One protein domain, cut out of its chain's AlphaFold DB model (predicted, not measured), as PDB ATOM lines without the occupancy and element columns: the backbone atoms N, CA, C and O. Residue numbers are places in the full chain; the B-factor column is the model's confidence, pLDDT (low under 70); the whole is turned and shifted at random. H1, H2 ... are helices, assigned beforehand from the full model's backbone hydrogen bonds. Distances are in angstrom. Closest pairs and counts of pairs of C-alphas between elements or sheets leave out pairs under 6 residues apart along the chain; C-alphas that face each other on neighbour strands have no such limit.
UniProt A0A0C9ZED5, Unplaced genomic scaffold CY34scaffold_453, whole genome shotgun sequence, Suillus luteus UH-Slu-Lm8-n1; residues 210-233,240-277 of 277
ATOM      1  N   ALA A 210      32.747 -22.634  28.757       82.69
ATOM      2  CA  ALA A 210      32.326 -22.564  27.362       82.69
ATOM      3  C   ALA A 210      30.801 -22.721  27.235       82.69
ATOM      4  O   ALA A 210      30.158 -21.946  26.526       82.69
ATOM      5  N   ALA A 211      30.210 -23.644  27.991       81.00
ATOM      6  CA  ALA A 211      28.775 -23.868  28.067       81.00
ATOM      7  C   ALA A 211      28.047 -22.674  28.700       81.00
ATOM      8  O   ALA A 211      27.009 -22.255  28.185       81.00
ATOM      9  N   ARG A 212      28.601 -22.067  29.763       86.50
ATOM     10  CA  ARG A 212      28.063 -20.822  30.351       86.50
ATOM     11  C   ARG A 212      28.060 -19.685  29.336       86.50
ATOM     12  O   ARG A 212      27.042 -19.021  29.167       86.50
ATOM     13  N   ARG A 213      29.159 -19.511  28.602       85.50
ATOM     14  CA  ARG A 213      29.267 -18.511  27.532       85.50
ATOM     15  C   ARG A 213      28.214 -18.714  26.452       85.50
ATOM     16  O   ARG A 213      27.517 -17.771  26.093       85.50
ATOM     17  N   GLN A 214      28.075 -19.941  25.958       84.00
ATOM     18  CA  GLN A 214      27.076 -20.265  24.946       84.00
ATOM     19  C   GLN A 214      25.655 -20.013  25.467       84.00
ATOM     20  O   GLN A 214      24.823 -19.468  24.747       84.00
ATOM     21  N   ARG A 215      25.386 -20.340  26.737       83.62
ATOM     22  CA  ARG A 215      24.097 -20.059  27.373       83.62
ATOM     23  C   ARG A 215      23.800 -18.560  27.433       83.62
ATOM     24  O   ARG A 215      22.684 -18.168  27.102       83.62
ATOM     25  N   TRP A 216      24.774 -17.735  27.817       87.81
ATOM     26  CA  TRP A 216      24.624 -16.280  27.814       87.81
ATOM     27  C   TRP A 216      24.321 -15.747  26.413       87.81
ATOM     28  O   TRP A 216      23.330 -15.044  26.239       87.81
ATOM     29  N   LEU A 217      25.119 -16.128  25.410       86.50
ATOM     30  CA  LEU A 217      24.907 -15.718  24.016       86.50
ATOM     31  C   LEU A 217      23.499 -16.065  23.528       86.50
ATOM     32  O   LEU A 217      22.817 -15.199  22.981       86.50
ATOM     33  N   HIS A 218      23.034 -17.280  23.819       84.75
ATOM     34  CA  HIS A 218      21.687 -17.714  23.470       84.75
ATOM     35  C   HIS A 218      20.602 -16.849  24.127       84.75
ATOM     36  O   HIS A 218      19.659 -16.415  23.468       84.75
ATOM     37  N   LEU A 219      20.743 -16.516  25.416       84.38
ATOM     38  CA  LEU A 219      19.776 -15.660  26.116       84.38
ATOM     39  C   LEU A 219      19.775 -14.211  25.616       84.38
ATOM     40  O   LEU A 219      18.743 -13.544  25.702       84.38
ATOM     41  N   PHE A 220      20.891 -13.729  25.074       85.06
ATOM     42  CA  PHE A 220      20.971 -12.440  24.386       85.06
ATOM     43  C   PHE A 220      20.552 -12.508  22.905       85.06
ATOM     44  O   PHE A 220      20.548 -11.474  22.240       85.06
ATOM     45  N   GLY A 221      20.191 -13.686  22.382       82.81
ATOM     46  CA  GLY A 221      19.823 -13.876  20.975       82.81
ATOM     47  C   GLY A 221      21.000 -13.727  20.007       82.81
ATOM     48  O   GLY A 221      20.796 -13.377  18.848       82.81
ATOM     49  N   ARG A 222      22.231 -13.952  20.486       82.31
ATOM     50  CA  ARG A 222      23.490 -13.785  19.740       82.31
ATOM     51  C   ARG A 222      24.194 -15.115  19.477       82.31
ATOM     52  O   ARG A 222      25.403 -15.251  19.673       82.31
ATOM     53  N   ASP A 223      23.426 -16.110  19.038       77.06
ATOM     54  CA  ASP A 223      23.955 -17.423  18.637       77.06
ATOM     55  C   ASP A 223      24.923 -17.311  17.439       77.06
ATOM     56  O   ASP A 223      25.828 -18.133  17.296       77.06
ATOM     57  N   ASP A 224      24.803 -16.243  16.638       77.00
ATOM     58  CA  ASP A 224      25.720 -15.873  15.549       77.00
ATOM     59  C   ASP A 224      27.169 -15.694  16.021       77.00
ATOM     60  O   ASP A 224      28.114 -15.992  15.290       77.00
ATOM     61  N   LEU A 225      27.354 -15.243  17.264       76.25
ATOM     62  CA  LEU A 225      28.673 -14.989  17.829       76.25
ATOM     63  C   LEU A 225      29.305 -16.230  18.466       76.25
ATOM     64  O   LEU A 225      30.508 -16.215  18.744       76.25
ATOM     65  N   ALA A 226      28.548 -17.310  18.676       64.50
ATOM     66  CA  ALA A 226      29.046 -18.508  19.352       64.50
ATOM     67  C   ALA A 226      30.159 -19.206  18.549       64.50
ATOM     68  O   ALA A 226      31.174 -19.611  19.121       64.50
ATOM     69  N   SER A 227      30.031 -19.267  17.217       62.66
ATOM     70  CA  SER A 227      31.028 -19.882  16.327       62.66
ATOM     71  C   SER A 227      32.357 -19.128  16.289       62.66
ATOM     72  O   SER A 227      33.412 -19.744  16.164       62.66
ATOM     73  N   THR A 228      32.331 -17.801  16.440       62.22
ATOM     74  CA  THR A 228      33.537 -16.957  16.471       62.22
ATOM     75  C   THR A 228      34.421 -17.230  17.686       62.22
ATOM     76  O   THR A 228      35.631 -17.022  17.619       62.22
ATOM     77  N   VAL A 229      33.844 -17.711  18.791       57.28
ATOM     78  CA  VAL A 229      34.584 -17.918  20.043       57.28
ATOM     79  C   VAL A 229      35.193 -19.321  20.134       57.28
ATOM     80  O   VAL A 229      36.279 -19.474  20.689       57.28
ATOM     81  N   SER A 230      34.569 -20.343  19.535       52.78
ATOM     82  CA  SER A 230      35.106 -21.717  19.515       52.78
ATOM     83  C   SER A 230      36.441 -21.858  18.770       52.78
ATOM     84  O   SER A 230      37.171 -22.814  19.008       52.78
ATOM     85  N   SER A 231      36.795 -20.915  17.891       47.97
ATOM     86  CA  SER A 231      38.050 -20.929  17.117       47.97
ATOM     87  C   SER A 231      39.171 -20.059  17.718       47.97
ATOM     88  O   SER A 231      40.234 -19.910  17.115       47.97
ATOM     89  N   SER A 232      38.951 -19.461  18.892       46.53
ATOM     90  CA  SER A 232      39.743 -18.333  19.406       46.53
ATOM     91  C   SER A 232      40.832 -18.697  20.432       46.53
ATOM     92  O   SER A 232      41.202 -17.851  21.244       46.53
ATOM     93  N   GLU A 233      41.409 -19.900  20.399       47.53
ATOM     94  CA  GLU A 233      42.710 -20.088  21.072       47.53
ATOM     95  C   GLU A 233      43.883 -19.595  20.202       47.53
ATOM     96  O   GLU A 233      44.902 -19.189  20.752       47.53
ATOM     97  N   VAL A 240      37.083  -9.994  12.852       51.84
ATOM     98  CA  VAL A 240      35.943  -9.350  13.532       51.84
ATOM     99  C   VAL A 240      35.763  -7.953  12.948       51.84
ATOM    100  O   VAL A 240      36.500  -7.029  13.272       51.84
ATOM    101  N   ARG A 241      34.811  -7.814  12.021       54.12
ATOM    102  CA  ARG A 241      34.485  -6.548  11.337       54.12
ATOM    103  C   ARG A 241      33.669  -5.570  12.196       54.12
ATOM    104  O   ARG A 241      33.182  -4.585  11.655       54.12
ATOM    105  N   ASP A 242      33.530  -5.806  13.498       70.00
ATOM    106  CA  ASP A 242      32.652  -5.000  14.343       70.00
ATOM    107  C   ASP A 242      33.194  -4.867  15.779       70.00
ATOM    108  O   ASP A 242      33.201  -5.822  16.562       70.00
ATOM    109  N   THR A 243      33.704  -3.679  16.118       74.88
ATOM    110  CA  THR A 243      34.279  -3.353  17.438       74.88
ATOM    111  C   THR A 243      33.260  -3.555  18.564       74.88
ATOM    112  O   THR A 243      33.623  -3.961  19.673       74.88
ATOM    113  N   GLU A 244      31.976  -3.320  18.281       77.06
ATOM    114  CA  GLU A 244      30.887  -3.508  19.241       77.06
ATOM    115  C   GLU A 244      30.668  -4.991  19.550       77.06
ATOM    116  O   GLU A 244      30.561  -5.373  20.715       77.06
ATOM    117  N   ALA A 245      30.698  -5.850  18.525       76.25
ATOM    118  CA  ALA A 245      30.581  -7.295  18.703       76.25
ATOM    119  C   ALA A 245      31.746  -7.865  19.523       76.25
ATOM    120  O   ALA A 245      31.538  -8.723  20.380       76.25
ATOM    121  N   TRP A 246      32.968  -7.364  19.314       76.94
ATOM    122  CA  TRP A 246      34.127  -7.798  20.095       76.94
ATOM    123  C   TRP A 246      34.030  -7.380  21.565       76.94
ATOM    124  O   TRP A 246      34.268  -8.193  22.457       76.94
ATOM    125  N   THR A 247      33.612  -6.138  21.817       84.00
ATOM    126  CA  THR A 247      33.371  -5.632  23.176       84.00
ATOM    127  C   THR A 247      32.292  -6.457  23.876       84.00
ATOM    128  O   THR A 247      32.479  -6.889  25.010       84.00
ATOM    129  N   PHE A 248      31.198  -6.770  23.176       84.56
ATOM    130  CA  PHE A 248      30.144  -7.636  23.695       84.56
ATOM    131  C   PHE A 248      30.671  -9.034  24.049       84.56
ATOM    132  O   PHE A 248      30.443  -9.500  25.162       84.56
ATOM    133  N   ILE A 249      31.438  -9.679  23.160       82.56
ATOM    134  CA  ILE A 249      32.054 -10.988  23.439       82.56
ATOM    135  C   ILE A 249      32.937 -10.924  24.690       82.56
ATOM    136  O   ILE A 249      32.882 -11.837  25.508       82.56
ATOM    137  N   GLN A 250      33.719  -9.857  24.878       83.81
ATOM    138  CA  GLN A 250      34.541  -9.692  26.080       83.81
ATOM    139  C   GLN A 250      33.718  -9.553  27.364       83.81
ATOM    140  O   GLN A 250      34.106 -10.105  28.393       83.81
ATOM    141  N   GLU A 251      32.593  -8.840  27.333       86.75
ATOM    142  CA  GLU A 251      31.707  -8.745  28.499       86.75
ATOM    143  C   GLU A 251      31.043 -10.092  28.806       86.75
ATOM    144  O   GLU A 251      31.038 -10.524  29.962       86.75
ATOM    145  N   ILE A 252      30.589 -10.819  27.777       87.25
ATOM    146  CA  ILE A 252      30.089 -12.192  27.931       87.25
ATOM    147  C   ILE A 252      31.180 -13.107  28.504       87.25
ATOM    148  O   ILE A 252      30.913 -13.944  29.369       87.25
ATOM    149  N   GLU A 253      32.429 -12.928  28.078       84.94
ATOM    150  CA  GLU A 253      33.569 -13.678  28.593       84.94
ATOM    151  C   GLU A 253      33.775 -13.444  30.087       84.94
ATOM    152  O   GLU A 253      33.952 -14.405  30.836       84.94
ATOM    153  N   LYS A 254      33.707 -12.182  30.529       86.19
ATOM    154  CA  LYS A 254      33.828 -11.804  31.943       86.19
ATOM    155  C   LYS A 254      32.737 -12.452  32.786       86.19
ATOM    156  O   LYS A 254      33.056 -13.075  33.793       86.19
ATOM    157  N   ILE A 255      31.474 -12.370  32.368       86.25
ATOM    158  CA  ILE A 255      30.370 -12.957  33.147       86.25
ATOM    159  C   ILE A 255      30.368 -14.495  33.111       86.25
ATOM    160  O   ILE A 255      29.850 -15.134  34.022       86.25
ATOM    161  N   SER A 256      30.997 -15.112  32.106       86.25
ATOM    162  CA  SER A 256      31.133 -16.575  32.012       86.25
ATOM    163  C   SER A 256      32.166 -17.157  32.987       86.25
ATOM    164  O   SER A 256      32.193 -18.374  33.206       86.25
ATOM    165  N   TRP A 257      33.016 -16.313  33.589       85.94
ATOM    166  CA  TRP A 257      33.950 -16.735  34.635       85.94
ATOM    167  C   TRP A 257      33.261 -17.106  35.943       85.94
ATOM    168  O   TRP A 257      33.776 -17.967  36.651       85.94
ATOM    169  N   TYR A 258      32.117 -16.495  36.257       84.25
ATOM    170  CA  TYR A 258      31.372 -16.837  37.464       84.25
ATOM    171  C   TYR A 258      30.835 -18.269  37.362       84.25
ATOM    172  O   TYR A 258      30.314 -18.676  36.321       84.25
ATOM    173  N   GLU A 259      30.975 -19.039  38.440       83.88
ATOM    174  CA  GLU A 259      30.496 -20.423  38.555       83.88
ATOM    175  C   GLU A 259      28.981 -20.453  38.791       83.88
ATOM    176  O   GLU A 259      28.502 -20.861  39.842       83.88
ATOM    177  N   LEU A 260      28.238 -19.951  37.808       82.06
ATOM    178  CA  LEU A 260      26.781 -19.899  37.815       82.06
ATOM    179  C   LEU A 260      26.206 -21.131  37.124       82.06
ATOM    180  O   LEU A 260      26.705 -21.554  36.072       82.06
ATOM    181  N   ASP A 261      25.134 -21.681  37.685       80.62
ATOM    182  CA  ASP A 261      24.388 -22.748  37.033       80.62
ATOM    183  C   ASP A 261      23.398 -22.194  35.983       80.62
ATOM    184  O   ASP A 261      23.279 -20.989  35.749       80.62
ATOM    185  N   GLY A 262      22.708 -23.084  35.263       76.62
ATOM    186  CA  GLY A 262      21.798 -22.669  34.195       76.62
ATOM    187  C   GLY A 262      20.553 -21.926  34.692       76.62
ATOM    188  O   GLY A 262      19.968 -21.167  33.917       76.62
ATOM    189  N   VAL A 263      20.150 -22.150  35.947       79.31
ATOM    190  CA  VAL A 263      19.034 -21.457  36.604       79.31
ATOM    191  C   VAL A 263      19.491 -20.073  37.042       79.31
ATOM    192  O   VAL A 263      18.837 -19.102  36.673       79.31
ATOM    193  N   ASP A 264      20.654 -19.960  37.686       82.75
ATOM    194  CA  ASP A 264      21.230 -18.673  38.088       82.75
ATOM    195  C   ASP A 264      21.338 -17.717  36.892       82.75
ATOM    196  O   ASP A 264      20.873 -16.577  36.934       82.75
ATOM    197  N   ILE A 265      21.901 -18.201  35.777       83.12
ATOM    198  CA  ILE A 265      22.057 -17.427  34.537       83.12
ATOM    199  C   ILE A 265      20.695 -16.945  34.003       83.12
ATOM    200  O   ILE A 265      20.560 -15.801  33.557       83.12
ATOM    201  N   GLN A 266      19.673 -17.804  34.046       83.38
ATOM    202  CA  GLN A 266      18.322 -17.461  33.601       83.38
ATOM    203  C   GLN A 266      17.683 -16.395  34.499       83.38
ATOM    204  O   GLN A 266      17.078 -15.449  33.989       83.38
ATOM    205  N   ASP A 267      17.833 -16.533  35.814       83.88
ATOM    206  CA  ASP A 267      17.270 -15.616  36.800       83.88
ATOM    207  C   ASP A 267      17.927 -14.238  36.710       83.88
ATOM    208  O   ASP A 267      17.222 -13.227  36.667       83.88
ATOM    209  N   PHE A 268      19.253 -14.178  36.547       86.00
ATOM    210  CA  PHE A 268      19.962 -12.924  36.280       86.00
ATOM    211  C   PHE A 268      19.436 -12.220  35.024       86.00
ATOM    212  O   PHE A 268      19.195 -11.011  35.057       86.00
ATOM    213  N   MET A 269      19.207 -12.953  33.930       85.31
ATOM    214  CA  MET A 269      18.646 -12.371  32.704       85.31
ATOM    215  C   MET A 269      17.224 -11.849  32.893       85.31
ATOM    216  O   MET A 269      16.883 -10.783  32.376       85.31
ATOM    217  N   ASN A 270      16.388 -12.584  33.623       85.62
ATOM    218  CA  ASN A 270      15.018 -12.167  33.904       85.62
ATOM    219  C   ASN A 270      14.996 -10.895  34.766       85.62
ATOM    220  O   ASN A 270      14.252  -9.965  34.457       85.62
ATOM    221  N   LEU A 271      15.856 -10.821  35.788       85.94
ATOM    222  CA  LEU A 271      16.027  -9.632  36.626       85.94
ATOM    223  C   LEU A 271      16.517  -8.431  35.811       85.94
ATOM    224  O   LEU A 271      15.947  -7.347  35.914       85.94
ATOM    225  N   ALA A 272      17.531  -8.620  34.963       84.88
ATOM    226  CA  ALA A 272      18.063  -7.551  34.121       84.88
ATOM    227  C   ALA A 272      17.002  -6.990  33.160       84.88
ATOM    228  O   ALA A 272      16.880  -5.776  33.020       84.88
ATOM    229  N   ARG A 273      16.188  -7.858  32.542       84.62
ATOM    230  CA  ARG A 273      15.068  -7.436  31.683       84.62
ATOM    231  C   ARG A 273      13.984  -6.702  32.463       84.62
ATOM    232  O   ARG A 273      13.459  -5.715  31.964       84.62
ATOM    233  N   GLY A 274      13.677  -7.159  33.676       81.19
ATOM    234  CA  GLY A 274      12.691  -6.517  34.547       81.19
ATOM    235  C   GLY A 274      13.109  -5.134  35.053       81.19
ATOM    236  O   GLY A 274      12.244  -4.330  35.365       81.19
ATOM    237  N   LEU A 275      14.413  -4.844  35.122       79.56
ATOM    238  CA  LEU A 275      14.943  -3.526  35.495       79.56
ATOM    239  C   LEU A 275      15.077  -2.561  34.306       79.56
ATOM    240  O   LEU A 275      15.241  -1.361  34.514       79.56
ATOM    241  N   ALA A 276      15.069  -3.084  33.078       72.38
ATOM    242  CA  ALA A 276      15.230  -2.310  31.848       72.38
ATOM    243  C   ALA A 276      13.896  -1.917  31.180       72.38
ATOM    244  O   ALA A 276      13.919  -1.152  30.214       72.38
ATOM    245  N   GLY A 277      12.769  -2.457  31.657       52.72
ATOM    246  CA  GLY A 277      11.406  -2.102  31.234       52.72
ATOM    247  C   GLY A 277      10.730  -1.171  32.227       52.72
ATOM    248  O   GLY A 277       9.943  -0.319  31.759       52.72
TER     249      GLY A 277
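Overview. This is residues 210 to 233 and 240 to 277 of the 277 residues of an uncharacterized protein of Suillus luteus UH-Slu-Lm8-n1 (UniProt A0A0C9ZED5). The longest helix, H4, slants past a short middle helix, H1, on which H2 folds back as a hairpin and H3 packs steeply with residues 252 to 256; residues 271 to 277 stick out. The printed part has 62 residues with four named helices, H1 to H4 in order, and no named strand: all helix, compact, radius of gyration of the C-alphas 12.0 A, spans 32 by 25 by 17 A.

Arrangement. H4, residues 262 to 276, touches the hub H1, residues 210 to 219, the same way at a shallow tilt of 35.0 degrees, only just short of steep; the closest C-alphas, of Trp 216 and Ile 265, are 7.3 A apart. H3, residues 243 to 256, touches H1 with residues 252 to 256 alone, at a steep tilt of 60 degrees, opposite ways; the closest C-alphas are those of Arg 213 and Ser 256, 5.2 A. H2, residues 223 to 230, makes a hairpin with H1, at 17 degrees. H2 has 1 of 4 O i to N i+4 pairs within hydrogen-bond range and 3 of 5 O i to N i+3 pairs; H1, H3 and H4 have every O i to N i+4 pair.

Along the chain. H4 is 21.5 A long, ending at C-alpha 276 (15.230, -2.310, 31.848); H3 is 19.9 A. H1 begins at C-alpha 210 (32.326, -22.564, 27.362).

Size, cuts and confidence. Residues 234 to 239 are not printed; C-alphas 233 and 240 are 14.8 A apart. Residues 226 to 233, 240 to 241 and 277 have pLDDT under 70.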